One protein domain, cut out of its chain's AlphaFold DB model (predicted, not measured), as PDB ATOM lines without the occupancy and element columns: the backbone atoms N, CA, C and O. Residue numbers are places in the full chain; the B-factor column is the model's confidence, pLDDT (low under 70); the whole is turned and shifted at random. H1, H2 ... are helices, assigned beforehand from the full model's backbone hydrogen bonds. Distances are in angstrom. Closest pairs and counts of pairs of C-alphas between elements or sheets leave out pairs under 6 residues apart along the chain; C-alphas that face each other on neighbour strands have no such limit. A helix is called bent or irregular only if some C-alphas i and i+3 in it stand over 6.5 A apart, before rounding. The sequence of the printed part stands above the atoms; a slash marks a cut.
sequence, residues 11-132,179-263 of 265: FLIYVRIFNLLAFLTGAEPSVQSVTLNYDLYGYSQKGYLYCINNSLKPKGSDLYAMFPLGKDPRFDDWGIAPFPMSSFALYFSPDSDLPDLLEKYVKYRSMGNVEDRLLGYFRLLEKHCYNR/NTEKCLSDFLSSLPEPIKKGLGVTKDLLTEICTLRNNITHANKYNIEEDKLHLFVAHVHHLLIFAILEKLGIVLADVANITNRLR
ATOM      1  N   PHE A  11      -9.367  27.402 -12.811       80.75
ATOM      2  CA  PHE A  11      -8.066  28.053 -12.897       80.75
ATOM      3  C   PHE A  11      -7.364  28.096 -11.535       80.75
ATOM      4  O   PHE A  11      -6.178  27.781 -11.435       80.75
ATOM      5  N   LEU A  12      -8.096  28.396 -10.460       84.56
ATOM      6  CA  LEU A  12      -7.553  28.388  -9.101       84.56
ATOM      7  C   LEU A  12      -7.088  26.987  -8.684       84.56
ATOM      8  O   LEU A  12      -6.029  26.840  -8.070       84.56
ATOM      9  N   ILE A  13      -7.853  25.947  -9.029       82.94
ATOM     10  CA  ILE A  13      -7.454  24.553  -8.783       82.94
ATOM     11  C   ILE A  13      -6.177  24.225  -9.558       82.94
ATOM     12  O   ILE A  13      -5.244  23.664  -8.982       82.94
ATOM     13  N   TYR A  14      -6.107  24.612 -10.835       83.62
ATOM     14  CA  TYR A  14      -4.920  24.419 -11.660       83.62
ATOM     15  C   TYR A  14      -3.679  25.067 -11.033       83.62
ATOM     16  O   TYR A  14      -2.676  24.385 -10.843       83.62
ATOM     17  N   VAL A  15      -3.757  26.342 -10.630       86.88
ATOM     18  CA  VAL A  15      -2.640  27.060  -9.988       86.88
ATOM     19  C   VAL A  15      -2.199  26.361  -8.701       86.88
ATOM     20  O   VAL A  15      -1.006  26.197  -8.449       86.88
ATOM     21  N   ARG A  16      -3.151  25.888  -7.892       89.06
ATOM     22  CA  ARG A  16      -2.849  25.159  -6.653       89.06
ATOM     23  C   ARG A  16      -2.113  23.850  -6.918       89.06
ATOM     24  O   ARG A  16      -1.138  23.572  -6.220       89.06
ATOM     25  N   ILE A  17      -2.559  23.069  -7.902       85.94
ATOM     26  CA  ILE A  17      -1.890  21.827  -8.313       85.94
ATOM     27  C   ILE A  17      -0.501  22.146  -8.865       85.94
ATOM     28  O   ILE A  17       0.472  21.521  -8.448       85.94
ATOM     29  N   PHE A  18      -0.392  23.147  -9.740       85.69
ATOM     30  CA  PHE A  18       0.874  23.596 -10.306       85.69
ATOM     31  C   PHE A  18       1.889  23.928  -9.207       85.69
ATOM     32  O   PHE A  18       2.987  23.380  -9.215       85.69
ATOM     33  N   ASN A  19       1.508  24.742  -8.218       89.75
ATOM     34  CA  ASN A  19       2.399  25.141  -7.127       89.75
ATOM     35  C   ASN A  19       2.841  23.953  -6.261       89.75
ATOM     36  O   ASN A  19       4.010  23.869  -5.881       89.75
ATOM     37  N   LEU A  20       1.927  23.022  -5.969       88.75
ATOM     38  CA  LEU A  20       2.252  21.816  -5.211       88.75
ATOM     39  C   LEU A  20       3.261  20.947  -5.967       88.75
ATOM     40  O   LEU A  20       4.282  20.555  -5.410       88.75
ATOM     41  N   LEU A  21       3.014  20.689  -7.249       83.44
ATOM     42  CA  LEU A  21       3.918  19.899  -8.080       83.44
ATOM     43  C   LEU A  21       5.262  20.596  -8.292       83.44
ATOM     44  O   LEU A  21       6.303  19.936  -8.264       83.44
ATOM     45  N   ALA A  22       5.258  21.922  -8.430       83.94
ATOM     46  CA  ALA A  22       6.477  22.704  -8.557       83.94
ATOM     47  C   ALA A  22       7.354  22.636  -7.304       83.94
ATOM     48  O   ALA A  22       8.584  22.608  -7.394       83.94
ATOM     49  N   PHE A  23       6.722  22.562  -6.134       88.06
ATOM     50  CA  PHE A  23       7.402  22.322  -4.872       88.06
ATOM     51  C   PHE A  23       7.962  20.897  -4.780       88.06
ATOM     52  O   PHE A  23       9.141  20.733  -4.493       88.06
ATOM     53  N   LEU A  24       7.163  19.866  -5.073       82.31
ATOM     54  CA  LEU A  24       7.593  18.466  -4.921       82.31
ATOM     55  C   LEU A  24       8.723  18.053  -5.872       82.31
ATOM     56  O   LEU A  24       9.509  17.160  -5.544       82.31
ATOM     57  N   THR A  25       8.782  18.676  -7.049       76.56
ATOM     58  CA  THR A  25       9.729  18.324  -8.117       76.56
ATOM     59  C   THR A  25      10.904  19.281  -8.236       76.56
ATOM     60  O   THR A  25      11.820  19.018  -9.020       76.56
ATOM     61  N   GLY A  26      10.875  20.408  -7.518       74.94
ATOM     62  CA  GLY A  26      11.860  21.453  -7.735       74.94
ATOM     63  C   GLY A  26      11.917  21.849  -9.215       74.94
ATOM     64  O   GLY A  26      12.980  22.133  -9.741       74.94
ATOM     65  N   ALA A  27      10.801  21.899  -9.937       73.19
ATOM     66  CA  ALA A  27      10.769  22.348 -11.332       73.19
ATOM     67  C   ALA A  27       9.400  22.908 -11.674       73.19
ATOM     68  O   ALA A  27       8.423  22.525 -11.054       73.19
ATOM     69  N   GLU A  28       9.303  23.775 -12.676       72.31
ATOM     70  CA  GLU A  28       7.988  24.125 -13.209       72.31
ATOM     71  C   GLU A  28       7.411  22.904 -13.949       72.31
ATOM     72  O   GLU A  28       8.002  22.438 -14.933       72.31
ATOM     73  N   PRO A  29       6.294  22.321 -13.475       68.38
ATOM     74  CA  PRO A  29       5.698  21.168 -14.130       68.38
ATOM     75  C   PRO A  29       5.050  21.606 -15.450       68.38
ATOM     76  O   PRO A  29       4.312  22.589 -15.488       68.38
ATOM     77  N   SER A  30       5.260  20.851 -16.535       62.00
ATOM     78  CA  SER A  30       4.387  20.972 -17.714       62.00
ATOM     79  C   SER A  30       3.233  20.014 -17.551       62.00
ATOM     80  O   SER A  30       3.370  18.799 -17.701       62.00
ATOM     81  N   VAL A  31       2.090  20.580 -17.197       57.84
ATOM     82  CA  VAL A  31       0.863  19.826 -17.001       57.84
ATOM     83  C   VAL A  31       0.117  19.801 -18.332       57.84
ATOM     84  O   VAL A  31      -0.586  20.746 -18.672       57.84
ATOM     85  N   GLN A  32       0.291  18.726 -19.106       51.16
ATOM     86  CA  GLN A  32      -0.432  18.547 -20.374       51.16
ATOM     87  C   GLN A  32      -1.899  18.141 -20.157       51.16
ATOM     88  O   GLN A  32      -2.773  18.563 -20.907       51.16
ATOM     89  N   SER A  33      -2.187  17.333 -19.131       49.78
ATOM     90  CA  SER A  33      -3.553  17.008 -18.707       49.78
ATOM     91  C   SER A  33      -3.583  16.590 -17.233       49.78
ATOM     92  O   SER A  33      -2.633  15.985 -16.734       49.78
ATOM     93  N   VAL A  34      -4.673  16.912 -16.530       50.19
ATOM     94  CA  VAL A  34      -4.976  16.402 -15.182       50.19
ATOM     95  C   VAL A  34      -6.254  15.586 -15.294       50.19
ATOM     96  O   VAL A  34      -7.304  16.137 -15.609       50.19
ATOM     97  N   THR A  35      -6.175  14.277 -15.047       47.88
ATOM     98  CA  THR A  35      -7.350  13.395 -15.108       47.88
ATOM     99  C   THR A  35      -7.699  12.910 -13.704       47.88
ATOM    100  O   THR A  35      -6.968  12.114 -13.112       47.88
ATOM    101  N   LEU A  36      -8.819  13.397 -13.164       42.12
ATOM    102  CA  LEU A  36      -9.383  12.940 -11.893       42.12
ATOM    103  C   LEU A  36     -10.353  11.788 -12.173       42.12
ATOM    104  O   LEU A  36     -11.482  12.014 -12.596       42.12
ATOM    105  N   ASN A  37      -9.906  10.549 -11.963       42.84
ATOM    106  CA  ASN A  37     -10.746   9.368 -12.162       42.84
ATOM    107  C   ASN A  37     -11.274   8.850 -10.822       42.84
ATOM    108  O   ASN A  37     -10.511   8.271 -10.050       42.84
ATOM    109  N   TYR A  38     -12.577   8.999 -10.591       39.88
ATOM    110  CA  TYR A  38     -13.286   8.360  -9.483       39.88
ATOM    111  C   TYR A  38     -13.568   6.897  -9.842       39.88
ATOM    112  O   TYR A  38     -14.193   6.620 -10.864       39.88
ATOM    113  N   ASP A  39     -13.084   5.952  -9.035       43.34
ATOM    114  CA  ASP A  39     -13.413   4.540  -9.237       43.34
ATOM    115  C   ASP A  39     -14.798   4.223  -8.686       43.34
ATOM    116  O   ASP A  39     -15.038   4.324  -7.486       43.34
ATOM    117  N   LEU A  40     -15.685   3.768  -9.571       44.69
ATOM    118  CA  LEU A  40     -16.891   3.030  -9.197       44.69
ATOM    119  C   LEU A  40     -16.655   1.506  -9.183       44.69
ATOM    120  O   LEU A  40     -17.460   0.794  -8.595       44.69
ATOM    121  N   TYR A  41     -15.553   0.991  -9.760       45.94
ATOM    122  CA  TYR A  41     -15.312  -0.457  -9.875       45.94
ATOM    123  C   TYR A  41     -13.823  -0.873  -9.793       45.94
ATOM    124  O   TYR A  41     -13.118  -0.979 -10.791       45.94
ATOM    125  N   GLY A  42     -13.368  -1.159  -8.570       47.19
ATOM    126  CA  GLY A  42     -12.631  -2.367  -8.148       47.19
ATOM    127  C   GLY A  42     -11.278  -2.819  -8.733       47.19
ATOM    128  O   GLY A  42     -10.564  -3.487  -7.994       47.19
ATOM    129  N   TYR A  43     -10.878  -2.539  -9.980       43.28
ATOM    130  CA  TYR A  43      -9.766  -3.306 -10.598       43.28
ATOM    131  C   TYR A  43      -8.780  -2.526 -11.477       43.28
ATOM    132  O   TYR A  43      -8.274  -3.047 -12.469       43.28
ATOM    133  N   SER A  44      -8.396  -1.310 -11.089       42.31
ATOM    134  CA  SER A  44      -7.150  -0.740 -11.616       42.31
ATOM    135  C   SER A  44      -6.264  -0.235 -10.485       42.31
ATOM    136  O   SER A  44      -6.617   0.695  -9.768       42.31
ATOM    137  N   GLN A  45      -5.097  -0.860 -10.308       43.38
ATOM    138  CA  GLN A  45      -4.014  -0.244  -9.545       43.38
ATOM    139  C   GLN A  45      -3.429   0.869 -10.418       43.38
ATOM    140  O   GLN A  45      -2.612   0.637 -11.313       43.38
ATOM    141  N   LYS A  46      -3.968   2.072 -10.222       46.19
ATOM    142  CA  LYS A  46      -3.596   3.301 -10.921       46.19
ATOM    143  C   LYS A  46      -2.321   3.863 -10.295       46.19
ATOM    144  O   LYS A  46      -2.372   4.438  -9.213       46.19
ATOM    145  N   GLY A  47      -1.198   3.720 -10.993       42.03
ATOM    146  CA  GLY A  47       0.014   4.482 -10.699       42.03
ATOM    147  C   GLY A  47      -0.062   5.859 -11.360       42.03
ATOM    148  O   GLY A  47      -0.397   5.960 -12.541       42.03
ATOM    149  N   TYR A  48       0.249   6.915 -10.609       48.34
ATOM    150  CA  TYR A  48       0.294   8.291 -11.112       48.34
ATOM    151  C   TYR A  48       1.752   8.753 -11.192       48.34
ATOM    152  O   TYR A  48       2.482   8.664 -10.207       48.34
ATOM    153  N   LEU A  49       2.179   9.248 -12.353       45.03
ATOM    154  CA  LEU A  49       3.523   9.787 -12.571       45.03
ATOM    155  C   LEU A  49       3.419  11.270 -12.923       45.03
ATOM    156  O   LEU A  49       2.714  11.646 -13.858       45.03
ATOM    157  N   TYR A  50       4.134  12.105 -12.176       52.19
ATOM    158  CA  TYR A  50       4.330  13.507 -12.522       52.19
ATOM    159  C   TYR A  50       5.621  13.613 -13.335       52.19
ATOM    160  O   TYR A  50       6.700  13.306 -12.834       52.19
ATOM    161  N   CYS A  51       5.519  14.023 -14.600       45.06
ATOM    162  CA  CYS A  51       6.680  14.210 -15.468       45.06
ATOM    163  C   CYS A  51       7.101  15.685 -15.485       45.06
ATOM    164  O   CYS A  51       6.278  16.578 -15.687       45.06
ATOM    165  N   ILE A  52       8.396  15.945 -15.310       50.09
ATOM    166  CA  ILE A  52       8.986  17.281 -15.467       50.09
ATOM    167  C   ILE A  52       9.151  17.575 -16.962       50.09
ATOM    168  O   ILE A  52       9.532  16.693 -17.737       50.09
ATOM    169  N   ASN A  53       8.911  18.820 -17.385       49.31
ATOM    170  CA  ASN A  53       9.185  19.216 -18.761       49.31
ATOM    171  C   ASN A  53      10.677  19.434 -18.985       49.31
ATOM    172  O   ASN A  53      11.247  20.431 -18.546       49.31
ATOM    173  N   ASN A  54      11.312  18.531 -19.723       49.91
ATOM    174  CA  ASN A  54      12.739  18.639 -20.001       49.91
ATOM    175  C   ASN A  54      13.117  19.829 -20.907       49.91
ATOM    176  O   ASN A  54      14.302  20.147 -20.977       49.91
ATOM    177  N   SER A  55      12.162  20.484 -21.582       45.19
ATOM    178  CA  SER A  55      12.422  21.616 -22.488       45.19
ATOM    179  C   SER A  55      12.348  23.003 -21.833       45.19
ATOM    180  O   SER A  55      12.817  23.963 -22.437       45.19
ATOM    181  N   LEU A  56      11.839  23.115 -20.600       47.81
ATOM    182  CA  LEU A  56      11.777  24.369 -19.822       47.81
ATOM    183  C   LEU A  56      12.823  24.418 -18.695       47.81
ATOM    184  O   LEU A  56      12.684  25.184 -17.746       47.81
ATOM    185  N   LYS A  57      13.866  23.580 -18.773       49.94
ATOM    186  CA  LYS A  57      14.914  23.504 -17.747       49.94
ATOM    187  C   LYS A  57      15.543  24.884 -17.523       49.94
ATOM    188  O   LYS A  57      16.156  25.412 -18.458       49.94
ATOM    189  N   PRO A  58      15.488  25.439 -16.300       46.19
ATOM    190  CA  PRO A  58      16.392  26.514 -15.935       46.19
ATOM    191  C   PRO A  58      17.825  26.008 -16.135       46.19
ATOM    192  O   PRO A  58      18.166  24.902 -15.710       46.19
ATOM    193  N   LYS A  59      18.672  26.782 -16.818       44.56
ATOM    194  CA  LYS A  59      20.118  26.534 -16.805       44.56
ATOM    195  C   LYS A  59      20.622  26.887 -15.404       44.56
ATOM    196  O   LYS A  59      20.895  28.046 -15.125       44.56
ATOM    197  N   GLY A  60      20.661  25.897 -14.524       47.06
ATOM    198  CA  GLY A  60      21.037  26.042 -13.119       47.06
ATOM    199  C   GLY A  60      20.434  24.887 -12.327       47.06
ATOM    200  O   GLY A  60      19.278  24.537 -12.538       47.06
ATOM    201  N   SER A  61      21.239  24.250 -11.488       51.59
ATOM    202  CA  SER A  61      21.094  22.922 -10.876       51.59
ATOM    203  C   SER A  61      19.921  22.715  -9.902       51.59
ATOM    204  O   SER A  61      19.942  21.754  -9.141       51.59
ATOM    205  N   ASP A  62      18.850  23.512  -9.961       54.78
ATOM    206  CA  ASP A  62      17.835  23.539  -8.903       54.78
ATOM    207  C   ASP A  62      16.750  22.438  -8.967       54.78
ATOM    208  O   ASP A  62      15.638  22.618  -8.465       54.78
ATOM    209  N   LEU A  63      17.041  21.290  -9.587       59.62
ATOM    210  CA  LEU A  63      16.123  20.150  -9.698       59.62
ATOM    211  C   LEU A  63      16.249  19.202  -8.501       59.62
ATOM    212  O   LEU A  63      17.300  18.600  -8.283       59.62
ATOM    213  N   TYR A  64      15.190  19.050  -7.708       67.94
ATOM    214  CA  TYR A  64      15.140  18.058  -6.635       67.94
ATOM    215  C   TYR A  64      13.812  17.304  -6.698       67.94
ATOM    216  O   TYR A  64      12.740  17.886  -6.626       67.94
ATOM    217  N   ALA A  65      13.856  15.980  -6.814       63.94
ATOM    218  CA  ALA A  65      12.645  15.169  -6.735       63.94
ATOM    219  C   ALA A  65      12.481  14.663  -5.296       63.94
ATOM    220  O   ALA A  65      13.066  13.630  -4.943       63.94
ATOM    221  N   MET A  66      11.713  15.402  -4.479       65.56
ATOM    222  CA  MET A  66      11.387  14.979  -3.109       65.56
ATOM    223  C   MET A  66      10.549  13.709  -3.138       65.56
ATOM    224  O   MET A  66      10.881  12.723  -2.499       65.56
ATOM    225  N   PHE A  67       9.497  13.728  -3.952       67.44
ATOM    226  CA  PHE A  67       8.596  12.602  -4.157       67.44
ATOM    227  C   PHE A  67       8.569  12.289  -5.652       67.44
ATOM    228  O   PHE A  67       7.675  12.748  -6.361       67.44
ATOM    229  N   PRO A  68       9.590  11.575  -6.165       57.28
ATOM    230  CA  PRO A  68       9.690  11.245  -7.592       57.28
ATOM    231  C   PRO A  68       8.555  10.334  -8.078       57.28
ATOM    232  O   PRO A  68       8.347  10.198  -9.280       57.28
ATOM    233  N   LEU A  69       7.869   9.671  -7.149       56.78
ATOM    234  CA  LEU A  69       6.937   8.589  -7.405       56.78
ATOM    235  C   LEU A  69       5.590   8.956  -6.791       56.78
ATOM    236  O   LEU A  69       5.521   9.480  -5.674       56.78
ATOM    237  N   GLY A  70       4.521   8.713  -7.546       57.56
ATOM    238  CA  GLY A  70       3.167   8.837  -7.032       57.56
ATOM    239  C   GLY A  70       2.797   7.681  -6.107       57.56
ATOM    240  O   GLY A  70       3.640   6.942  -5.600       57.56
ATOM    241  N   LYS A  71       1.498   7.534  -5.870       59.53
ATOM    242  CA  LYS A  71       0.957   6.470  -5.028       59.53
ATOM    243  C   LYS A  71       1.015   5.115  -5.752       59.53
ATOM    244  O   LYS A  71       0.723   5.061  -6.945       59.53
ATOM    245  N   ASP A  72       1.342   4.061  -5.000       58.75
ATOM    246  CA  ASP A  72       1.333   2.650  -5.415       58.75
ATOM    247  C   ASP A  72       2.185   2.365  -6.670       58.75
ATOM    248  O   ASP A  72       1.654   1.992  -7.723       58.75
ATOM    249  N   PRO A  73       3.516   2.560  -6.599       58.91
ATOM    250  CA  PRO A  73       4.380   2.218  -7.714       58.91
ATOM    251  C   PRO A  73       4.342   0.714  -8.007       58.91
ATOM    252  O   PRO A  73       4.243  -0.125  -7.115       58.91
ATOM    253  N   ARG A  74       4.434   0.367  -9.295       53.62
ATOM    254  CA  ARG A  74       4.404  -1.030  -9.759       53.62
ATOM    255  C   ARG A  74       5.668  -1.815  -9.367       53.62
ATOM    256  O   ARG A  74       5.626  -3.042  -9.361       53.62
ATOM    257  N   PHE A  75       6.774  -1.131  -9.083       58.09
ATOM    258  CA  PHE A  75       8.070  -1.729  -8.763       58.09
ATOM    259  C   PHE A  75       8.529  -1.302  -7.362       58.09
ATOM    260  O   PHE A  75       8.111  -0.258  -6.868       58.09
ATOM    261  N   ASP A  76       9.361  -2.130  -6.717       58.66
ATOM    262  CA  ASP A  76       9.959  -1.805  -5.417       58.66
ATOM    263  C   ASP A  76      10.987  -0.677  -5.583       58.66
ATOM    264  O   ASP A  76      12.082  -0.862  -6.123       58.66
ATOM    265  N   ASP A  77      10.601   0.518  -5.145       60.69
ATOM    266  CA  ASP A  77      11.328   1.757  -5.390       60.69
ATOM    267  C   ASP A  77      12.289   2.109  -4.250       60.69
ATOM    268  O   ASP A  77      12.284   3.222  -3.714       60.69
ATOM    269  N   TRP A  78      13.157   1.160  -3.890       58.78
ATOM    270  CA  TRP A  78      14.324   1.413  -3.033       58.78
ATOM    271  C   TRP A  78      13.948   1.994  -1.653       58.78
ATOM    272  O   TRP A  78      14.721   2.739  -1.047       58.78
ATOM    273  N   GLY A  79      12.744   1.680  -1.161       62.12
ATOM    274  CA  GLY A  79      12.229   2.161   0.124       62.12
ATOM    275  C   GLY A  79      11.848   3.647   0.167       62.12
ATOM    276  O   GLY A  79      11.812   4.228   1.253       62.12
ATOM    277  N   ILE A  80      11.588   4.293  -0.977       66.50
ATOM    278  CA  ILE A  80      11.100   5.681  -1.021       66.50
ATOM    279  C   ILE A  80       9.602   5.702  -0.697       66.50
ATOM    280  O   ILE A  80       8.797   5.093  -1.400       66.50
ATOM    281  N   ALA A  81       9.220   6.435   0.349       68.94
ATOM    282  CA  ALA A  81       7.819   6.573   0.722       68.94
ATOM    283  C   ALA A  81       7.032   7.360  -0.352       68.94
ATOM    284  O   ALA A  81       7.505   8.403  -0.818       68.94
ATOM    285  N   PRO A  82       5.822   6.907  -0.733       72.50
ATOM    286  CA  PRO A  82       4.954   7.670  -1.619       72.50
ATOM    287  C   PRO A  82       4.488   8.957  -0.932       72.50
ATOM    288  O   PRO A  82       4.364   9.020   0.293       72.50
ATOM    289  N   PHE A  83       4.177   9.984  -1.725       78.88
ATOM    290  CA  PHE A  83       3.629  11.222  -1.173       78.88
ATOM    291  C   PHE A  83       2.278  10.956  -0.475       78.88
ATOM    292  O   PHE A  83       1.374  10.396  -1.111       78.88
ATOM    293  N   PRO A  84       2.097  11.343   0.803       79.38
ATOM    294  CA  PRO A  84       0.876  11.030   1.536       79.38
ATOM    295  C   PRO A  84      -0.360  11.700   0.929       79.38
ATOM    296  O   PRO A  84      -0.414  12.914   0.744       79.38
ATOM    297  N   MET A  85      -1.421  10.927   0.689       78.50
ATOM    298  CA  MET A  85      -2.685  11.492   0.188       78.50
ATOM    299  C   MET A  85      -3.353  12.435   1.200       78.50
ATOM    300  O   MET A  85      -4.074  13.351   0.807       78.50
ATOM    301  N   SER A  86      -3.084  12.257   2.496       82.44
ATOM    302  CA  SER A  86      -3.512  13.182   3.551       82.44
ATOM    303  C   SER A  86      -2.963  14.598   3.347       82.44
ATOM    304  O   SER A  86      -3.651  15.564   3.672       82.44
ATOM    305  N   SER A  87      -1.783  14.746   2.733       87.00
ATOM    306  CA  SER A  87      -1.196  16.047   2.406       87.00
ATOM    307  C   SER A  87      -2.040  16.832   1.400       87.00
ATOM    308  O   SER A  87      -2.158  18.048   1.523       87.00
ATOM    309  N   PHE A  88      -2.697  16.154   0.449       85.06
ATOM    310  CA  PHE A  88      -3.649  16.802  -0.459       85.06
ATOM    311  C   PHE A  88      -4.872  17.331   0.296       85.06
ATOM    312  O   PHE A  88      -5.289  18.464   0.063       85.06
ATOM    313  N   ALA A  89      -5.420  16.552   1.233       85.75
ATOM    314  CA  ALA A  89      -6.557  16.991   2.040       85.75
ATOM    315  C   ALA A  89      -6.211  18.225   2.896       85.75
ATOM    316  O   ALA A  89      -6.991  19.173   2.951       85.75
ATOM    317  N   LEU A  90      -5.015  18.256   3.497       89.06
ATOM    318  CA  LEU A  90      -4.516  19.416   4.246       89.06
ATOM    319  C   LEU A  90      -4.292  20.638   3.348       89.06
ATOM    320  O   LEU A  90      -4.627  21.760   3.729       89.06
ATOM    321  N   TYR A  91      -3.739  20.434   2.153       90.75
ATOM    322  CA  TYR A  91      -3.441  21.511   1.211       90.75
ATOM    323  C   TYR A  91      -4.702  22.166   0.631       90.75
ATOM    324  O   TYR A  91      -4.771  23.388   0.527       90.75
ATOM    325  N   PHE A  92      -5.711  21.367   0.277       87.44
ATOM    326  CA  PHE A  92      -6.962  21.853  -0.312       87.44
ATOM    327  C   PHE A  92      -8.043  22.207   0.720       87.44
ATOM    328  O   PHE A  92      -9.122  22.651   0.326       87.44
ATOM    329  N   SER A  93      -7.765  22.055   2.019       89.06
ATOM    330  CA  SER A  93      -8.694  22.448   3.080       89.06
ATOM    331  C   SER A  93      -9.013  23.956   3.017       89.06
ATOM    332  O   SER A  93      -8.095  24.753   2.799       89.06
ATOM    333  N   PRO A  94     -10.278  24.379   3.224       83.62
ATOM    334  CA  PRO A  94     -10.676  25.790   3.166       83.62
ATOM    335  C   PRO A  94      -9.906  26.703   4.129       83.62
ATOM    336  O   PRO A  94      -9.639  27.852   3.788       83.62
ATOM    337  N   ASP A  95      -9.520  26.179   5.295       86.00
ATOM    338  CA  ASP A  95      -8.829  26.930   6.354       86.00
ATOM    339  C   ASP A  95      -7.294  26.863   6.242       86.00
ATOM    340  O   ASP A  95      -6.568  27.334   7.121       86.00
ATOM    341  N   SER A  96      -6.774  26.244   5.180       88.25
ATOM    342  CA  SER A  96      -5.342  26.018   5.001       88.25
ATOM    343  C   SER A  96      -4.616  27.270   4.516       88.25
ATOM    344  O   SER A  96      -4.987  27.864   3.506       88.25
ATOM    345  N   ASP A  97      -3.509  27.628   5.174       90.94
ATOM    346  CA  ASP A  97      -2.592  28.676   4.701       90.94
ATOM    347  C   ASP A  97      -1.507  28.144   3.746       90.94
ATOM    348  O   ASP A  97      -0.625  28.897   3.320       90.94
ATOM    349  N   LEU A  98      -1.548  26.846   3.421       91.56
ATOM    350  CA  LEU A  98      -0.573  26.184   2.560       91.56
ATOM    351  C   LEU A  98      -0.605  26.652   1.093       91.56
ATOM    352  O   LEU A  98       0.485  26.813   0.539       91.56
ATOM    353  N   PRO A  99      -1.764  26.891   0.441       92.75
ATOM    354  CA  PRO A  99      -1.794  27.412  -0.930       92.75
ATOM    355  C   PRO A  99      -1.028  28.729  -1.073       92.75
ATOM    356  O   PRO A  99      -0.139  28.837  -1.917       92.75
ATOM    357  N   ASP A 100      -1.284  29.678  -0.172       92.31
ATOM    358  CA  ASP A 100      -0.596  30.971  -0.141       92.31
ATOM    359  C   ASP A 100       0.903  30.827   0.153       92.31
ATOM    360  O   ASP A 100       1.723  31.627  -0.311       92.31
ATOM    361  N   LEU A 101       1.275  29.847   0.985       93.56
ATOM    362  CA  LEU A 101       2.668  29.544   1.304       93.56
ATOM    363  C   LEU A 101       3.409  29.014   0.071       93.56
ATOM    364  O   LEU A 101       4.494  29.512  -0.232       93.56
ATOM    365  N   LEU A 102       2.823  28.047  -0.642       93.31
ATOM    366  CA  LEU A 102       3.424  27.448  -1.834       93.31
ATOM    367  C   LEU A 102       3.482  28.425  -3.007       93.31
ATOM    368  O   LEU A 102       4.492  28.467  -3.701       93.31
ATOM    369  N   GLU A 103       2.463  29.262  -3.194       93.44
ATOM    370  CA  GLU A 103       2.489  30.315  -4.214       93.44
ATOM    371  C   GLU A 103       3.659  31.282  -3.988       93.44
ATOM    372  O   GLU A 103       4.448  31.553  -4.898       93.44
ATOM    373  N   LYS A 104       3.832  31.764  -2.750       94.81
ATOM    374  CA  LYS A 104       4.959  32.639  -2.394       94.81
ATOM    375  C   LYS A 104       6.294  31.927  -2.551       94.81
ATOM    376  O   LYS A 104       7.240  32.532  -3.043       94.81
ATOM    377  N   TYR A 105       6.368  30.662  -2.149       93.88
ATOM    378  CA  TYR A 105       7.561  29.841  -2.314       93.88
ATOM    379  C   TYR A 105       7.981  29.747  -3.791       93.88
ATOM    380  O   TYR A 105       9.125  30.071  -4.114       93.88
ATOM    381  N   VAL A 106       7.056  29.386  -4.691       90.62
ATOM    382  CA  VAL A 106       7.312  29.300  -6.140       90.62
ATOM    383  C   VAL A 106       7.737  30.659  -6.692       90.62
ATOM    384  O   VAL A 106       8.735  30.749  -7.405       90.62
ATOM    385  N   LYS A 107       7.057  31.737  -6.283       91.81
ATOM    386  CA  LYS A 107       7.402  33.105  -6.685       91.81
ATOM    387  C   LYS A 107       8.813  33.520  -6.259       91.81
ATOM    388  O   LYS A 107       9.521  34.144  -7.045       91.81
ATOM    389  N   TYR A 108       9.224  33.228  -5.024       92.25
ATOM    390  CA  TYR A 108      10.575  33.560  -4.554       92.25
ATOM    391  C   TYR A 108      11.634  32.754  -5.296       92.25
ATOM    392  O   TYR A 108      12.685  33.286  -5.643       92.25
ATOM    393  N   ARG A 109      11.328  31.501  -5.623       87.88
ATOM    394  CA  ARG A 109      12.224  30.643  -6.387       87.88
ATOM    395  C   ARG A 109      12.498  31.152  -7.801       87.88
ATOM    396  O   ARG A 109      13.627  31.041  -8.266       87.88
ATOM    397  N   SER A 110      11.509  31.760  -8.451       84.31
ATOM    398  CA  SER A 110      11.673  32.370  -9.776       84.31
ATOM    399  C   SER A 110      12.388  33.731  -9.760       84.31
ATOM    400  O   SER A 110      12.597  34.319 -10.819       84.31
ATOM    401  N   MET A 111      12.748  34.284  -8.593       87.50
ATOM    402  CA  MET A 111      13.429  35.583  -8.523       87.50
ATOM    403  C   MET A 111      14.880  35.479  -8.986       87.50
ATOM    404  O   MET A 111      15.626  34.639  -8.494       87.50
ATOM    405  N   GLY A 112      15.300  36.373  -9.886       85.69
ATOM    406  CA  GLY A 112      16.688  36.432 -10.360       85.69
ATOM    407  C   GLY A 112      17.674  37.006  -9.338       85.69
ATOM    408  O   GLY A 112      18.837  36.621  -9.339       85.69
ATOM    409  N   ASN A 113      17.218  37.893  -8.446       92.00
ATOM    410  CA  ASN A 113      18.059  38.466  -7.398       92.00
ATOM    411  C   ASN A 113      18.207  37.481  -6.222       92.00
ATOM    412  O   ASN A 113      17.217  37.011  -5.655       92.00
ATOM    413  N   VAL A 114      19.456  37.171  -5.867       91.06
ATOM    414  CA  VAL A 114      19.809  36.179  -4.841       91.06
ATOM    415  C   VAL A 114      19.479  36.672  -3.427       91.06
ATOM    416  O   VAL A 114      18.996  35.894  -2.604       91.06
ATOM    417  N   GLU A 115      19.668  37.960  -3.142       92.38
ATOM    418  CA  GLU A 115      19.340  38.563  -1.843       92.38
ATOM    419  C   GLU A 115      17.828  38.610  -1.612       92.38
ATOM    420  O   GLU A 115      17.351  38.220  -0.546       92.38
ATOM    421  N   ASP A 116      17.051  39.002  -2.624       92.50
ATOM    422  CA  ASP A 116      15.587  38.990  -2.556       92.50
ATOM    423  C   ASP A 116      15.054  37.569  -2.361       92.50
ATOM    424  O   ASP A 116      14.123  37.347  -1.579       92.50
ATOM    425  N   ARG A 117      15.675  36.587  -3.028       93.38
ATOM    426  CA  ARG A 117      15.362  35.167  -2.846       93.38
ATOM    427  C   ARG A 117      15.658  34.720  -1.412       93.38
ATOM    428  O   ARG A 117      14.792  34.103  -0.787       93.38
ATOM    429  N   LEU A 118      16.826  35.080  -0.868       94.12
ATOM    430  CA  LEU A 118      17.193  34.816   0.527       94.12
ATOM    431  C   LEU A 118      16.158  35.412   1.487       94.12
ATOM    432  O   LEU A 118      15.621  34.697   2.332       94.12
ATOM    433  N   LEU A 119      15.839  36.702   1.345       94.44
ATOM    434  CA  LEU A 119      14.864  37.398   2.188       94.44
ATOM    435  C   LEU A 119      13.465  36.783   2.079       94.44
ATOM    436  O   LEU A 119      12.777  36.626   3.090       94.44
ATOM    437  N   GLY A 120      13.049  36.418   0.866       94.25
ATOM    438  CA  GLY A 120      11.776  35.766   0.589       94.25
ATOM    439  C   GLY A 120      11.649  34.432   1.314       94.25
ATOM    440  O   GLY A 120      10.703  34.231   2.082       94.25
ATOM    441  N   TYR A 121      12.632  33.546   1.146       94.69
ATOM    442  CA  TYR A 121      12.658  32.260   1.841       94.69
ATOM    443  C   TYR A 121      12.726  32.426   3.355       94.69
ATOM    444  O   TYR A 121      11.966  31.784   4.083       94.69
ATOM    445  N   PHE A 122      13.567  33.339   3.832       92.94
ATOM    446  CA  PHE A 122      13.721  33.597   5.254       92.94
ATOM    447  C   PHE A 122      12.413  34.096   5.881       92.94
ATOM    448  O   PHE A 122      12.029  33.641   6.954       92.94
ATOM    449  N   ARG A 123      11.662  34.961   5.189       92.06
ATOM    450  CA  ARG A 123      10.351  35.444   5.646       92.06
ATOM    451  C   ARG A 123       9.314  34.326   5.754       92.06
ATOM    452  O   ARG A 123       8.505  34.337   6.685       92.06
ATOM    453  N   LEU A 124       9.309  33.376   4.817       93.94
ATOM    454  CA  LEU A 124       8.422  32.209   4.886       93.94
ATOM    455  C   LEU A 124       8.810  31.288   6.044       93.94
ATOM    456  O   LEU A 124       7.941  30.874   6.814       93.94
ATOM    457  N   LEU A 125      10.108  31.033   6.204       91.69
ATOM    458  CA  LEU A 125      10.643  30.196   7.270       91.69
ATOM    459  C   LEU A 125      10.369  30.808   8.653       91.69
ATOM    460  O   LEU A 125       9.888  30.118   9.545       91.69
ATOM    461  N   GLU A 126      10.555  32.120   8.822       88.81
ATOM    462  CA  GLU A 126      10.224  32.843  10.059       88.81
ATOM    463  C   GLU A 126       8.750  32.735  10.447       88.81
ATOM    464  O   GLU A 126       8.429  32.642  11.634       88.81
ATOM    465  N   LYS A 127       7.847  32.787   9.459       87.50
ATOM    466  CA  LYS A 127       6.409  32.619   9.699       87.50
ATOM    467  C   LYS A 127       6.117  31.205  10.203       87.50
ATOM    468  O   LYS A 127       5.249  31.045  11.056       87.50
ATOM    469  N   HIS A 128       6.826  30.207   9.679       82.88
ATOM    470  CA  HIS A 128       6.632  28.807  10.031       82.88
ATOM    471  C   HIS A 128       7.233  28.449  11.397       82.88
ATOM    472  O   HIS A 128       6.521  27.947  12.259       82.88
ATOM    473  N   CYS A 129       8.502  28.778  11.643       81.75
ATOM    474  CA  CYS A 129       9.196  28.469  12.897       81.75
ATOM    475  C   CYS A 129       8.778  29.388  14.058       81.75
ATOM    476  O   CYS A 129       9.424  29.417  15.106       81.75
ATOM    477  N   TYR A 130       7.736  30.199  13.876       78.19
ATOM    478  CA  TYR A 130       7.288  31.160  14.864       78.19
ATOM    479  C   TYR A 130       6.882  30.465  16.164       78.19
ATOM    480  O   TYR A 130       5.856  29.793  16.222       78.19
ATOM    481  N   ASN A 131       7.643  30.704  17.232       71.00
ATOM    482  CA  ASN A 131       7.329  30.163  18.545       71.00
ATOM    483  C   ASN A 131       7.273  31.260  19.622       71.00
ATOM    484  O   ASN A 131       8.007  32.258  19.596       71.00
ATOM    485  N   ARG A 132       6.374  31.070  20.590       69.06
ATOM    486  CA  ARG A 132       6.254  31.859  21.820       69.06
ATOM    487  C   ARG A 132       6.253  30.887  22.985       69.06
ATOM    488  O   ARG A 132       5.395  30.013  23.048       69.06
ATOM    489  N   ASN A 179      13.510  35.393  19.671       80.38
ATOM    490  CA  ASN A 179      14.215  35.985  18.541       80.38
ATOM    491  C   ASN A 179      14.265  34.954  17.401       80.38
ATOM    492  O   ASN A 179      14.159  33.747  17.628       80.38
ATOM    493  N   THR A 180      14.372  35.435  16.165       81.50
ATOM    494  CA  THR A 180      14.308  34.554  14.996       81.50
ATOM    495  C   THR A 180      15.364  33.460  15.040       81.50
ATOM    496  O   THR A 180      15.059  32.306  14.768       81.50
ATOM    497  N   GLU A 181      16.583  33.820  15.430       86.56
ATOM    498  CA  GLU A 181      17.691  32.880  15.545       86.56
ATOM    499  C   GLU A 181      17.344  31.700  16.462       86.56
ATOM    500  O   GLU A 181      17.542  30.549  16.083       86.56
ATOM    501  N   LYS A 182      16.724  31.957  17.622       84.94
ATOM    502  CA  LYS A 182      16.276  30.893  18.524       84.94
ATOM    503  C   LYS A 182      15.158  30.052  17.920       84.94
ATOM    504  O   LYS A 182      15.232  28.836  18.014       84.94
ATOM    505  N   CYS A 183      14.161  30.666  17.281       85.94
ATOM    506  CA  CYS A 183      13.099  29.923  16.592       85.94
ATOM    507  C   CYS A 183      13.665  28.934  15.563       85.94
ATOM    508  O   CYS A 183      13.260  27.776  15.521       85.94
ATOM    509  N   LEU A 184      14.613  29.392  14.746       87.75
ATOM    510  CA  LEU A 184      15.248  28.562  13.730       87.75
ATOM    511  C   LEU A 184      16.189  27.516  14.339       87.75
ATOM    512  O   LEU A 184      16.247  26.397  13.842       87.75
ATOM    513  N   SER A 185      16.901  27.851  15.417       88.38
ATOM    514  CA  SER A 185      17.760  26.906  16.142       88.38
ATOM    515  C   SER A 185      16.947  25.788  16.801       88.38
ATOM    516  O   SER A 185      17.338  24.620  16.737       88.38
ATOM    517  N   ASP A 186      15.797  26.127  17.390       87.38
ATOM    518  CA  ASP A 186      14.855  25.168  17.971       87.38
ATOM    519  C   ASP A 186      14.280  24.256  16.874       87.38
ATOM    520  O   ASP A 186      14.266  23.038  17.048       87.38
ATOM    521  N   PHE A 187      13.901  24.819  15.719       89.38
ATOM    522  CA  PHE A 187      13.441  24.044  14.561       89.38
ATOM    523  C   PHE A 187      14.531  23.121  14.000       89.38
ATOM    524  O   PHE A 187      14.311  21.929  13.827       89.38
ATOM    525  N   LEU A 188      15.748  23.626  13.781       89.12
ATOM    526  CA  LEU A 188      16.881  22.800  13.359       89.12
ATOM    527  C   LEU A 188      17.125  21.651  14.345       89.12
ATOM    528  O   LEU A 188      17.449  20.547  13.928       89.12
ATOM    529  N   SER A 189      16.942  21.896  15.644       88.88
ATOM    530  CA  SER A 189      17.117  20.883  16.688       88.88
ATOM    531  C   SER A 189      16.008  19.826  16.700       88.88
ATOM    532  O   SER A 189      16.282  18.697  17.110       88.88
ATOM    533  N   SER A 190      14.791  20.155  16.248       88.62
ATOM    534  CA  SER A 190      13.676  19.202  16.137       88.62
ATOM    535  C   SER A 190      13.761  18.305  14.901       88.62
ATOM    536  O   SER A 190      13.079  17.282  14.853       88.62
ATOM    537  N   LEU A 191      14.601  18.643  13.916       89.00
ATOM    538  CA  LEU A 191      14.785  17.816  12.726       89.00
ATOM    539  C   LEU A 191      15.460  16.468  13.060       89.00
ATOM    540  O   LEU A 191      16.360  16.407  13.909       89.00
ATOM    541  N   PRO A 192      15.095  15.381  12.351       88.38
ATOM    542  CA  PRO A 192      15.778  14.094  12.458       88.38
ATOM    543  C   PRO A 192      17.293  14.199  12.230       88.38
ATOM    544  O   PRO A 192      17.762  14.946  11.371       88.38
ATOM    545  N   GLU A 193      18.074  13.399  12.961       85.75
ATOM    546  CA  GLU A 193      19.545  13.399  12.882       85.75
ATOM    547  C   GLU A 193      20.109  13.222  11.458       85.75
ATOM    548  O   GLU A 193      21.036  13.957  11.104       85.75
ATOM    549  N   PRO A 194      19.555  12.339  10.597       82.88
ATOM    550  CA  PRO A 194      20.007  12.231   9.210       82.88
ATOM    551  C   PRO A 194      19.809  13.527   8.419       82.88
ATOM    552  O   PRO A 194      20.688  13.912   7.650       82.88
ATOM    553  N   ILE A 195      18.699  14.237   8.654       85.12
ATOM    554  CA  ILE A 195      18.404  15.514   7.995       85.12
ATOM    555  C   ILE A 195      19.384  16.589   8.467       85.12
ATOM    556  O   ILE A 195      19.983  17.273   7.640       85.12
ATOM    557  N   LYS A 196      19.625  16.697   9.780       86.06
ATOM    558  CA  LYS A 196      20.580  17.666  10.347       86.06
ATOM    559  C   LYS A 196      21.993  17.470   9.793       86.06
ATOM    560  O   LYS A 196      22.617  18.431   9.346       86.06
ATOM    561  N   LYS A 197      22.473  16.221   9.749       81.81
ATOM    562  CA  LYS A 197      23.770  15.871   9.139       81.81
ATOM    563  C   LYS A 197      23.786  16.095   7.625       81.81
ATOM    564  O   LYS A 197      24.825  16.423   7.058       81.81
ATOM    565  N   GLY A 198      22.650  15.895   6.962       77.62
ATOM    566  CA  GLY A 198      22.468  16.135   5.535       77.62
ATOM    567  C   GLY A 198      22.602  17.606   5.151       77.62
ATOM    568  O   GLY A 198      23.294  17.905   4.184       77.62
ATOM    569  N   LEU A 199      21.978  18.483   5.940       81.31
ATOM    570  CA  LEU A 199      21.889  19.930   5.730       81.31
ATOM    571  C   LEU A 199      23.212  20.678   5.913       81.31
ATOM    572  O   LEU A 199      23.387  21.738   5.318       81.31
ATOM    573  N   GLY A 200      24.099  20.187   6.785       79.12
ATOM    574  CA  GLY A 200      25.359  20.867   7.113       79.12
ATOM    575  C   GLY A 200      25.191  22.217   7.826       79.12
ATOM    576  O   GLY A 200      26.165  22.944   7.990       79.12
ATOM    577  N   VAL A 201      23.974  22.565   8.262       81.25
ATOM    578  CA  VAL A 201      23.695  23.836   8.940       81.25
ATOM    579  C   VAL A 201      24.095  23.736  10.408       81.25
ATOM    580  O   VAL A 201      23.517  22.959  11.168       81.25
ATOM    581  N   THR A 202      25.070  24.544  10.821       85.25
ATOM    582  CA  THR A 202      25.468  24.696  12.227       85.25
ATOM    583  C   THR A 202      24.743  25.876  12.875       85.25
ATOM    584  O   THR A 202      24.154  26.720  12.197       85.25
ATOM    585  N   LYS A 203      24.780  25.955  14.213       84.88
ATOM    586  CA  LYS A 203      24.230  27.113  14.937       84.88
ATOM    587  C   LYS A 203      24.960  28.405  14.567       84.88
ATOM    588  O   LYS A 203      24.291  29.394  14.308       84.88
ATOM    589  N   ASP A 204      26.285  28.355  14.452       87.56
ATOM    590  CA  ASP A 204      27.102  29.518  14.089       87.56
ATOM    591  C   ASP A 204      26.756  30.029  12.683       87.56
ATOM    592  O   ASP A 204      26.522  31.222  12.487       87.56
ATOM    593  N   LEU A 205      26.597  29.113  11.720       89.69
ATOM    594  CA  LEU A 205      26.153  29.452  10.368       89.69
ATOM    595  C   LEU A 205      24.768  30.109  10.378       89.69
ATOM    596  O   LEU A 205      24.517  31.075   9.660       89.69
ATOM    597  N   LEU A 206      23.861  29.612  11.219       90.00
ATOM    598  CA  LEU A 206      22.531  30.185  11.366       90.00
ATOM    599  C   LEU A 206      22.573  31.610  11.947       90.00
ATOM    600  O   LEU A 206      21.818  32.476  11.495       90.00
ATOM    601  N   THR A 207      23.467  31.877  12.902       91.62
ATOM    602  CA  THR A 207      23.721  33.224  13.434       91.62
ATOM    603  C   THR A 207      24.246  34.161  12.340       91.62
ATOM    604  O   THR A 207      23.770  35.295  12.217       91.62
ATOM    605  N   GLU A 208      25.168  33.693  11.491       93.56
ATOM    606  CA  GLU A 208      25.676  34.468  10.350       93.56
ATOM    607  C   GLU A 208      24.565  34.808   9.348       93.56
ATOM    608  O   GLU A 208      24.412  35.973   8.972       93.56
ATOM    609  N   ILE A 209      23.735  33.827   8.977       93.62
ATOM    610  CA  ILE A 209      22.582  34.027   8.085       93.62
ATOM    611  C   ILE A 209      21.611  35.056   8.686       93.62
ATOM    612  O   ILE A 209      21.172  35.978   7.993       93.62
ATOM    613  N   CYS A 210      21.284  34.938   9.978       92.31
ATOM    614  CA  CYS A 210      20.396  35.883  10.662       92.31
ATOM    615  C   CYS A 210      20.973  37.305  10.678       92.31
ATOM    616  O   CYS A 210      20.231  38.277  10.505       92.31
ATOM    617  N   THR A 211      22.288  37.428  10.863       93.25
ATOM    618  CA  THR A 211      23.001  38.709  10.858       93.25
ATOM    619  C   THR A 211      22.973  39.343   9.473       93.25
ATOM    620  O   THR A 211      22.595  40.509   9.349       93.25
ATOM    621  N   LEU A 212      23.281  38.571   8.425       94.25
ATOM    622  CA  LEU A 212      23.192  39.034   7.042       94.25
ATOM    623  C   LEU A 212      21.774  39.508   6.716       94.25
ATOM    624  O   LEU A 212      21.600  40.628   6.246       94.25
ATOM    625  N   ARG A 213      20.753  38.708   7.046       93.31
ATOM    626  CA  ARG A 213      19.347  39.079   6.847       93.31
ATOM    627  C   ARG A 213      19.032  40.425   7.482       93.31
ATOM    628  O   ARG A 213      18.421  41.276   6.834       93.31
ATOM    629  N   ASN A 214      19.412  40.614   8.746       92.56
ATOM    630  CA  ASN A 214      19.160  41.861   9.467       92.56
ATOM    631  C   ASN A 214      19.870  43.039   8.794       92.56
ATOM    632  O   ASN A 214      19.274  44.106   8.664       92.56
ATOM    633  N   ASN A 215      21.103  42.841   8.325       93.38
ATOM    634  CA  ASN A 215      21.848  43.873   7.618       93.38
ATOM    635  C   ASN A 215      21.176  44.270   6.302       93.38
ATOM    636  O   ASN A 215      20.982  45.463   6.086       93.38
ATOM    637  N   ILE A 216      20.735  43.303   5.492       91.75
ATOM    638  CA  ILE A 216      19.981  43.565   4.256       91.75
ATOM    639  C   ILE A 216      18.672  44.306   4.583       91.75
ATOM    640  O   ILE A 216      18.379  45.355   4.019       91.75
ATOM    641  N   THR A 217      17.899  43.804   5.554       90.31
ATOM    642  CA  THR A 217      16.572  44.349   5.909       90.31
ATOM    643  C   THR A 217      16.637  45.789   6.422       90.31
ATOM    644  O   THR A 217      15.724  46.576   6.176       90.31
ATOM    645  N   HIS A 218      17.697  46.140   7.150       91.56
ATOM    646  CA  HIS A 218      17.897  47.480   7.700       91.56
ATOM    647  C   HIS A 218      18.795  48.369   6.831       91.56
ATOM    648  O   HIS A 218      19.111  49.479   7.253       91.56
ATOM    649  N   ALA A 219      19.185  47.905   5.638       90.50
ATOM    650  CA  ALA A 219      20.120  48.593   4.748       90.50
ATOM    651  C   ALA A 219      21.434  49.003   5.452       90.50
ATOM    652  O   ALA A 219      22.008  50.060   5.185       90.50
ATOM    653  N   ASN A 220      21.913  48.161   6.373       92.69
ATOM    654  CA  ASN A 220      23.225  48.335   6.983       92.69
ATOM    655  C   ASN A 220      24.314  48.029   5.954       92.69
ATOM    656  O   ASN A 220      24.112  47.248   5.027       92.69
ATOM    657  N   LYS A 221      25.514  48.573   6.154       91.69
ATOM    658  CA  LYS A 221      26.672  48.197   5.340       91.69
ATOM    659  C   LYS A 221      27.102  46.763   5.674       91.69
ATOM    660  O   LYS A 221      27.418  46.471   6.825       91.69
ATOM    661  N   TYR A 222      27.156  45.895   4.670       93.19
ATOM    662  CA  TYR A 222      27.727  44.549   4.755       93.19
ATOM    663  C   TYR A 222      28.587  44.271   3.520       93.19
ATOM    664  O   TYR A 222      28.517  44.990   2.526       93.19
ATOM    665  N   ASN A 223      29.424  43.244   3.613       91.44
ATOM    666  CA  ASN A 223      30.157  42.694   2.483       91.44
ATOM    667  C   ASN A 223      30.075  41.173   2.582       91.44
ATOM    668  O   ASN A 223      30.317  40.620   3.658       91.44
ATOM    669  N   ILE A 224      29.707  40.513   1.492       93.50
ATOM    670  CA  ILE A 224      29.622  39.060   1.417       93.50
ATOM    671  C   ILE A 224      30.059  38.612   0.029       93.50
ATOM    672  O   ILE A 224      29.726  39.246  -0.968       93.50
ATOM    673  N   GLU A 225      30.831  37.533  -0.015       94.38
ATOM    674  CA  GLU A 225      31.212  36.883  -1.265       94.38
ATOM    675  C   GLU A 225      29.992  36.214  -1.904       94.38
ATOM    676  O   GLU A 225      29.140  35.658  -1.204       94.38
ATOM    677  N   GLU A 226      29.912  36.248  -3.233       90.25
ATOM    678  CA  GLU A 226      28.776  35.719  -3.993       90.25
ATOM    679  C   GLU A 226      28.537  34.229  -3.697       90.25
ATOM    680  O   GLU A 226      27.422  33.841  -3.345       90.25
ATOM    681  N   ASP A 227      29.595  33.415  -3.690       91.06
ATOM    682  CA  ASP A 227      29.521  31.986  -3.357       91.06
ATOM    683  C   ASP A 227      28.950  31.744  -1.953       91.06
ATOM    684  O   ASP A 227      28.115  30.861  -1.735       91.06
ATOM    685  N   LYS A 228      29.346  32.578  -0.983       92.25
ATOM    686  CA  LYS A 228      28.847  32.495   0.393       92.25
ATOM    687  C   LYS A 228      27.373  32.896   0.480       92.25
ATOM    688  O   LYS A 228      26.615  32.279   1.228       92.25
ATOM    689  N   LEU A 229      26.947  33.894  -0.295       92.56
ATOM    690  CA  LEU A 229      25.542  34.279  -0.394       92.56
ATOM    691  C   LEU A 229      24.697  33.142  -0.994       92.56
ATOM    692  O   LEU A 229      23.647  32.815  -0.440       92.56
ATOM    693  N   HIS A 230      25.168  32.497  -2.064       90.38
ATOM    694  CA  HIS A 230      24.505  31.333  -2.659       90.38
ATOM    695  C   HIS A 230      24.379  30.169  -1.674       90.38
ATOM    696  O   HIS A 230      23.294  29.600  -1.535       90.38
ATOM    697  N   LEU A 231      25.443  29.876  -0.922       89.88
ATOM    698  CA  LEU A 231      25.426  28.863   0.130       89.88
ATOM    699  C   LEU A 231      24.363  29.176   1.195       89.88
ATOM    700  O   LEU A 231      23.587  28.306   1.596       89.88
ATOM    701  N   PHE A 232      24.276  30.434   1.634       93.19
ATOM    702  CA  PHE A 232      23.278  30.860   2.617       93.19
ATOM    703  C   PHE A 232      21.853  30.690   2.085       93.19
ATOM    704  O   PHE A 232      20.981  30.200   2.806       93.19
ATOM    705  N   VAL A 233      21.617  31.048   0.820       92.06
ATOM    706  CA  VAL A 233      20.319  30.860   0.160       92.06
ATOM    707  C   VAL A 233      19.948  29.384   0.118       92.06
ATOM    708  O   VAL A 233      18.825  29.050   0.495       92.06
ATOM    709  N   ALA A 234      20.874  28.507  -0.273       88.62
ATOM    710  CA  ALA A 234      20.644  27.066  -0.326       88.62
ATOM    711  C   ALA A 234      20.275  26.502   1.054       88.62
ATOM    712  O   ALA A 234      19.283  25.788   1.193       88.62
ATOM    713  N   HIS A 235      20.994  26.880   2.112       90.12
ATOM    714  CA  HIS A 235      20.678  26.423   3.468       90.12
ATOM    715  C   HIS A 235      19.300  26.883   3.955       90.12
ATOM    716  O   HIS A 235      18.538  26.076   4.495       90.12
ATOM    717  N   VAL A 236      18.954  28.157   3.749       92.38
ATOM    718  CA  VAL A 236      17.627  28.681   4.117       92.38
ATOM    719  C   VAL A 236      16.533  28.013   3.286       92.38
ATOM    720  O   VAL A 236      15.476  27.678   3.819       92.38
ATOM    721  N   HIS A 237      16.787  27.777   1.999       91.31
ATOM    722  CA  HIS A 237      15.869  27.085   1.100       91.31
ATOM    723  C   HIS A 237      15.612  25.648   1.557       91.31
ATOM    724  O   HIS A 237      14.454  25.254   1.685       91.31
ATOM    725  N   HIS A 238      16.655  24.890   1.889       88.56
ATOM    726  CA  HIS A 238      16.510  23.524   2.387       88.56
ATOM    727  C   HIS A 238      15.736  23.464   3.708       88.56
ATOM    728  O   HIS A 238      14.830  22.642   3.848       88.56
ATOM    729  N   LEU A 239      16.022  24.363   4.657       90.94
ATOM    730  CA  LEU A 239      15.244  24.470   5.897       90.94
ATOM    731  C   LEU A 239      13.767  24.776   5.619       90.94
ATOM    732  O   LEU A 239      12.885  24.171   6.229       90.94
ATOM    733  N   LEU A 240      13.497  25.676   4.672       93.12
ATOM    734  CA  LEU A 240      12.138  26.008   4.254       93.12
ATOM    735  C   LEU A 240      11.418  24.813   3.625       93.12
ATOM    736  O   LEU A 240      10.233  24.625   3.889       93.12
ATOM    737  N   ILE A 241      12.109  23.984   2.842       90.75
ATOM    738  CA  ILE A 241      11.510  22.769   2.281       90.75
ATOM    739  C   ILE A 241      11.034  21.847   3.406       90.75
ATOM    740  O   ILE A 241       9.870  21.453   3.402       90.75
ATOM    741  N   PHE A 242      11.877  21.555   4.400       90.19
ATOM    742  CA  PHE A 242      11.483  20.696   5.523       90.19
ATOM    743  C   PHE A 242      10.329  21.284   6.344       90.19
ATOM    744  O   PHE A 242       9.408  20.556   6.707       90.19
ATOM    745  N   ALA A 243      10.316  22.601   6.552       91.56
ATOM    746  CA  ALA A 243       9.203  23.303   7.190       91.56
ATOM    747  C   ALA A 243       7.878  23.159   6.410       91.56
ATOM    748  O   ALA A 243       6.811  22.937   6.987       91.56
ATOM    749  N   ILE A 244       7.920  23.262   5.077       92.75
ATOM    750  CA  ILE A 244       6.733  23.077   4.229       92.75
ATOM    751  C   ILE A 244       6.265  21.615   4.264       92.75
ATOM    752  O   ILE A 244       5.062  21.373   4.360       92.75
ATOM    753  N   LEU A 245       7.188  20.647   4.233       90.38
ATOM    754  CA  LEU A 245       6.862  19.221   4.338       90.38
ATOM    755  C   LEU A 245       6.150  18.900   5.660       90.38
ATOM    756  O   LEU A 245       5.127  18.216   5.650       90.38
ATOM    757  N   GLU A 246       6.625  19.451   6.779       89.94
ATOM    758  CA  GLU A 246       5.969  19.281   8.077       89.94
ATOM    759  C   GLU A 246       4.544  19.863   8.073       89.94
ATOM    760  O   GLU A 246       3.611  19.198   8.522       89.94
ATOM    761  N   LYS A 247       4.320  21.047   7.471       90.31
ATOM    762  CA  LYS A 247       2.951  21.585   7.309       90.31
ATOM    763  C   LYS A 247       2.060  20.730   6.413       90.31
ATOM    764  O   LYS A 247       0.848  20.709   6.613       90.31
ATOM    765  N   LEU A 248       2.633  20.052   5.423       89.88
ATOM    766  CA  LEU A 248       1.914  19.096   4.581       89.88
ATOM    767  C   LEU A 248       1.599  17.788   5.330       89.88
ATOM    768  O   LEU A 248       1.008  16.887   4.740       89.88
ATOM    769  N   GLY A 249       1.953  17.669   6.614       87.50
ATOM    770  CA  GLY A 249       1.692  16.485   7.432       87.50
ATOM    771  C   GLY A 249       2.621  15.317   7.114       87.50
ATOM    772  O   GLY A 249       2.274  14.169   7.381       87.50
ATOM    773  N   ILE A 250       3.778  15.593   6.510       87.75
ATOM    774  CA  ILE A 250       4.757  14.575   6.141       87.75
ATOM    775  C   ILE A 250       5.678  14.339   7.328       87.75
ATOM    776  O   ILE A 250       6.279  15.269   7.869       87.75
ATOM    777  N   VAL A 251       5.824  13.075   7.709       85.56
ATOM    778  CA  VAL A 251       6.752  12.675   8.761       85.56
ATOM    779  C   VAL A 251       8.172  12.812   8.221       85.56
ATOM    780  O   VAL A 251       8.599  12.067   7.344       85.56
ATOM    781  N   LEU A 252       8.929  13.774   8.750       84.19
ATOM    782  CA  LEU A 252      10.271  14.087   8.243       84.19
ATOM    783  C   LEU A 252      11.252  12.907   8.353       84.19
ATOM    784  O   LEU A 252      12.214  12.845   7.591       84.19
ATOM    785  N   ALA A 253      11.009  11.957   9.260       79.06
ATOM    786  CA  ALA A 253      11.799  10.729   9.353       79.06
ATOM    787  C   ALA A 253      11.716   9.882   8.068       79.06
ATOM    788  O   ALA A 253      12.736   9.348   7.637       79.06
ATOM    789  N   ASP A 254      10.558   9.847   7.407       73.88
ATOM    790  CA  ASP A 254      10.347   9.095   6.160       73.88
ATOM    791  C   ASP A 254      11.069   9.753   4.971       73.88
ATOM    792  O   ASP A 254      11.382   9.114   3.966       73.88
ATOM    793  N   VAL A 255      11.396  11.043   5.105       74.19
ATOM    794  CA  VAL A 255      12.093  11.854   4.097       74.19
ATOM    795  C   VAL A 255      13.614  11.870   4.321       74.19
ATOM    796  O   VAL A 255      14.370  12.399   3.506       74.19
ATOM    797  N   ALA A 256      14.112  11.238   5.387       70.31
ATOM    798  CA  ALA A 256      15.543  11.178   5.700       70.31
ATOM    799  C   ALA A 256      16.386  10.565   4.563       70.31
ATOM    800  O   ALA A 256      17.511  10.998   4.312       70.31
ATOM    801  N   ASN A 257      15.827   9.609   3.815       64.94
ATOM    802  CA  ASN A 257      16.503   8.975   2.675       64.94
ATOM    803  C   ASN A 257      16.583   9.886   1.436       64.94
ATOM    804  O   ASN A 257      17.388   9.660   0.533       64.94
ATOM    805  N   ILE A 258      15.778  10.950   1.401       64.56
ATOM    806  CA  ILE A 258      15.703  11.918   0.303       64.56
ATOM    807  C   ILE A 258      16.685  13.079   0.533       64.56
ATOM    808  O   ILE A 258      17.060  13.762  -0.417       64.56
ATOM    809  N   THR A 259      17.201  13.263   1.755       64.88
ATOM    810  CA  THR A 259      18.123  14.367   2.087       64.88
ATOM    811  C   THR A 259      19.394  14.361   1.233       64.88
ATOM    812  O   THR A 259      19.896  15.418   0.870       64.88
ATOM    813  N   ASN A 260      19.888  13.187   0.825       62.78
ATOM    814  CA  ASN A 260      21.043  13.093  -0.075       62.78
ATOM    815  C   ASN A 260      20.781  13.685  -1.470       62.78
ATOM    816  O   ASN A 260      21.726  14.068  -2.148       62.78
ATOM    817  N   ARG A 261      19.518  13.803  -1.900       60.94
ATOM    818  CA  ARG A 261      19.142  14.392  -3.198       60.94
ATOM    819  C   ARG A 261      19.146  15.919  -3.189       60.94
ATOM    820  O   ARG A 261      19.206  16.522  -4.252       60.94
ATOM    821  N   LEU A 262      19.115  16.524  -2.001       60.56
ATOM    822  CA  LEU A 262      19.330  17.959  -1.801       60.56
ATOM    823  C   LEU A 262      20.815  18.345  -1.804       60.56
ATOM    824  O   LEU A 262      21.131  19.525  -1.831       60.56
ATOM    825  N   ARG A 263      21.740  17.375  -1.747       51.97
ATOM    826  CA  ARG A 263      23.188  17.647  -1.683       51.97
ATOM    827  C   ARG A 263      23.823  17.984  -3.030       51.97
ATOM    828  O   ARG A 263      24.983  18.367  -3.057       51.97
TER     829      ARG A 263
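AT A GLANCE: This is residues 11 to 132 and 179 to 263 of the 265 residues of an uncharacterized protein of Pseudomonas sp. FW305-122 (UniProt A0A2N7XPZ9). What does the model look like at first sight? Long helix H8 runs side by side with H4, which folds back from H3, in a loose three-helix bundle; H1 crosses H3 towards one end of the domain, and H5 and H7 pack on H4 towards the other. The short helices H6 and H9 lie side by side near H8, and residues 38 to 44 of a long loop stick out. What is it made of, and how large is it? The printed part has 207 residues with nine named helices, H1 to H9 in chain order, and no named strand: the class is all helix. It is compact, with a radius of gyration of the C-alphas of 18.1 A, but elongated, spanning 65 by 34 by 34 A with the free loop at one end.

IN THESE COORDINATES: Where is the longest helix? H8, residues 226 to 247, runs 31.5 A from C-alpha 226 at (28.776, 35.719, -3.993) to C-alpha 247 at (2.951, 21.585, 7.309). Where are the others? H3 is residues 98 to 109, H4 114 to 128 (21.2 A), H1 11 to 25 (20.8 A), beginning at C-alpha 11 (-8.066, 28.053, -12.897), and H2 85 to 92. H5 is residues 180 to 190, H7 203 to 217 (20.9 A), H6 193 to 199 and H9 256 to 262; H9 is only just irregular, with C-alphas 257 and 260 6.7 A apart.

HOW THE PARTS SIT: What does H8 touch? H8 touches the hub H4 at a shallow tilt of 28 degrees, the same way, closest at C-alphas 118 and 233, 5.1 A. H3 and H4 form a helical hairpin, at 18 degrees, closest at C-alphas 108 and 117, 5.3 A. What stands around them? H1 touches H3 at a steep tilt of 62 degrees, closest at C-alphas 19 and 102, 5.9 A. H7 touches H5, closest at C-alphas 181 and 210, 6.3 A, and H6 touches H9, closest at C-alphas 195 and 256, 5.7 A. H2 and H3 only just touch, only at the corner, with 3 pairs of C-alphas within 8 A. What do the backbones show? In H1 to H8 every O i to N i+4 pair is within hydrogen-bond range; in H9 0 of 3 are, but 3 of 4 O i to N i+3 pairs are.

THE WHOLE: Is anything cut out? Residues 133 to 178 are not printed, and C-alphas 132 and 179 are 9.5 A apart. Which link is long, and where is confidence low? H1 to H2 is a long link of 59 residues. The mean pLDDT of the printed part is 77.8, and it is under 70 at residues 29 to 81, 132 and 257 to 263.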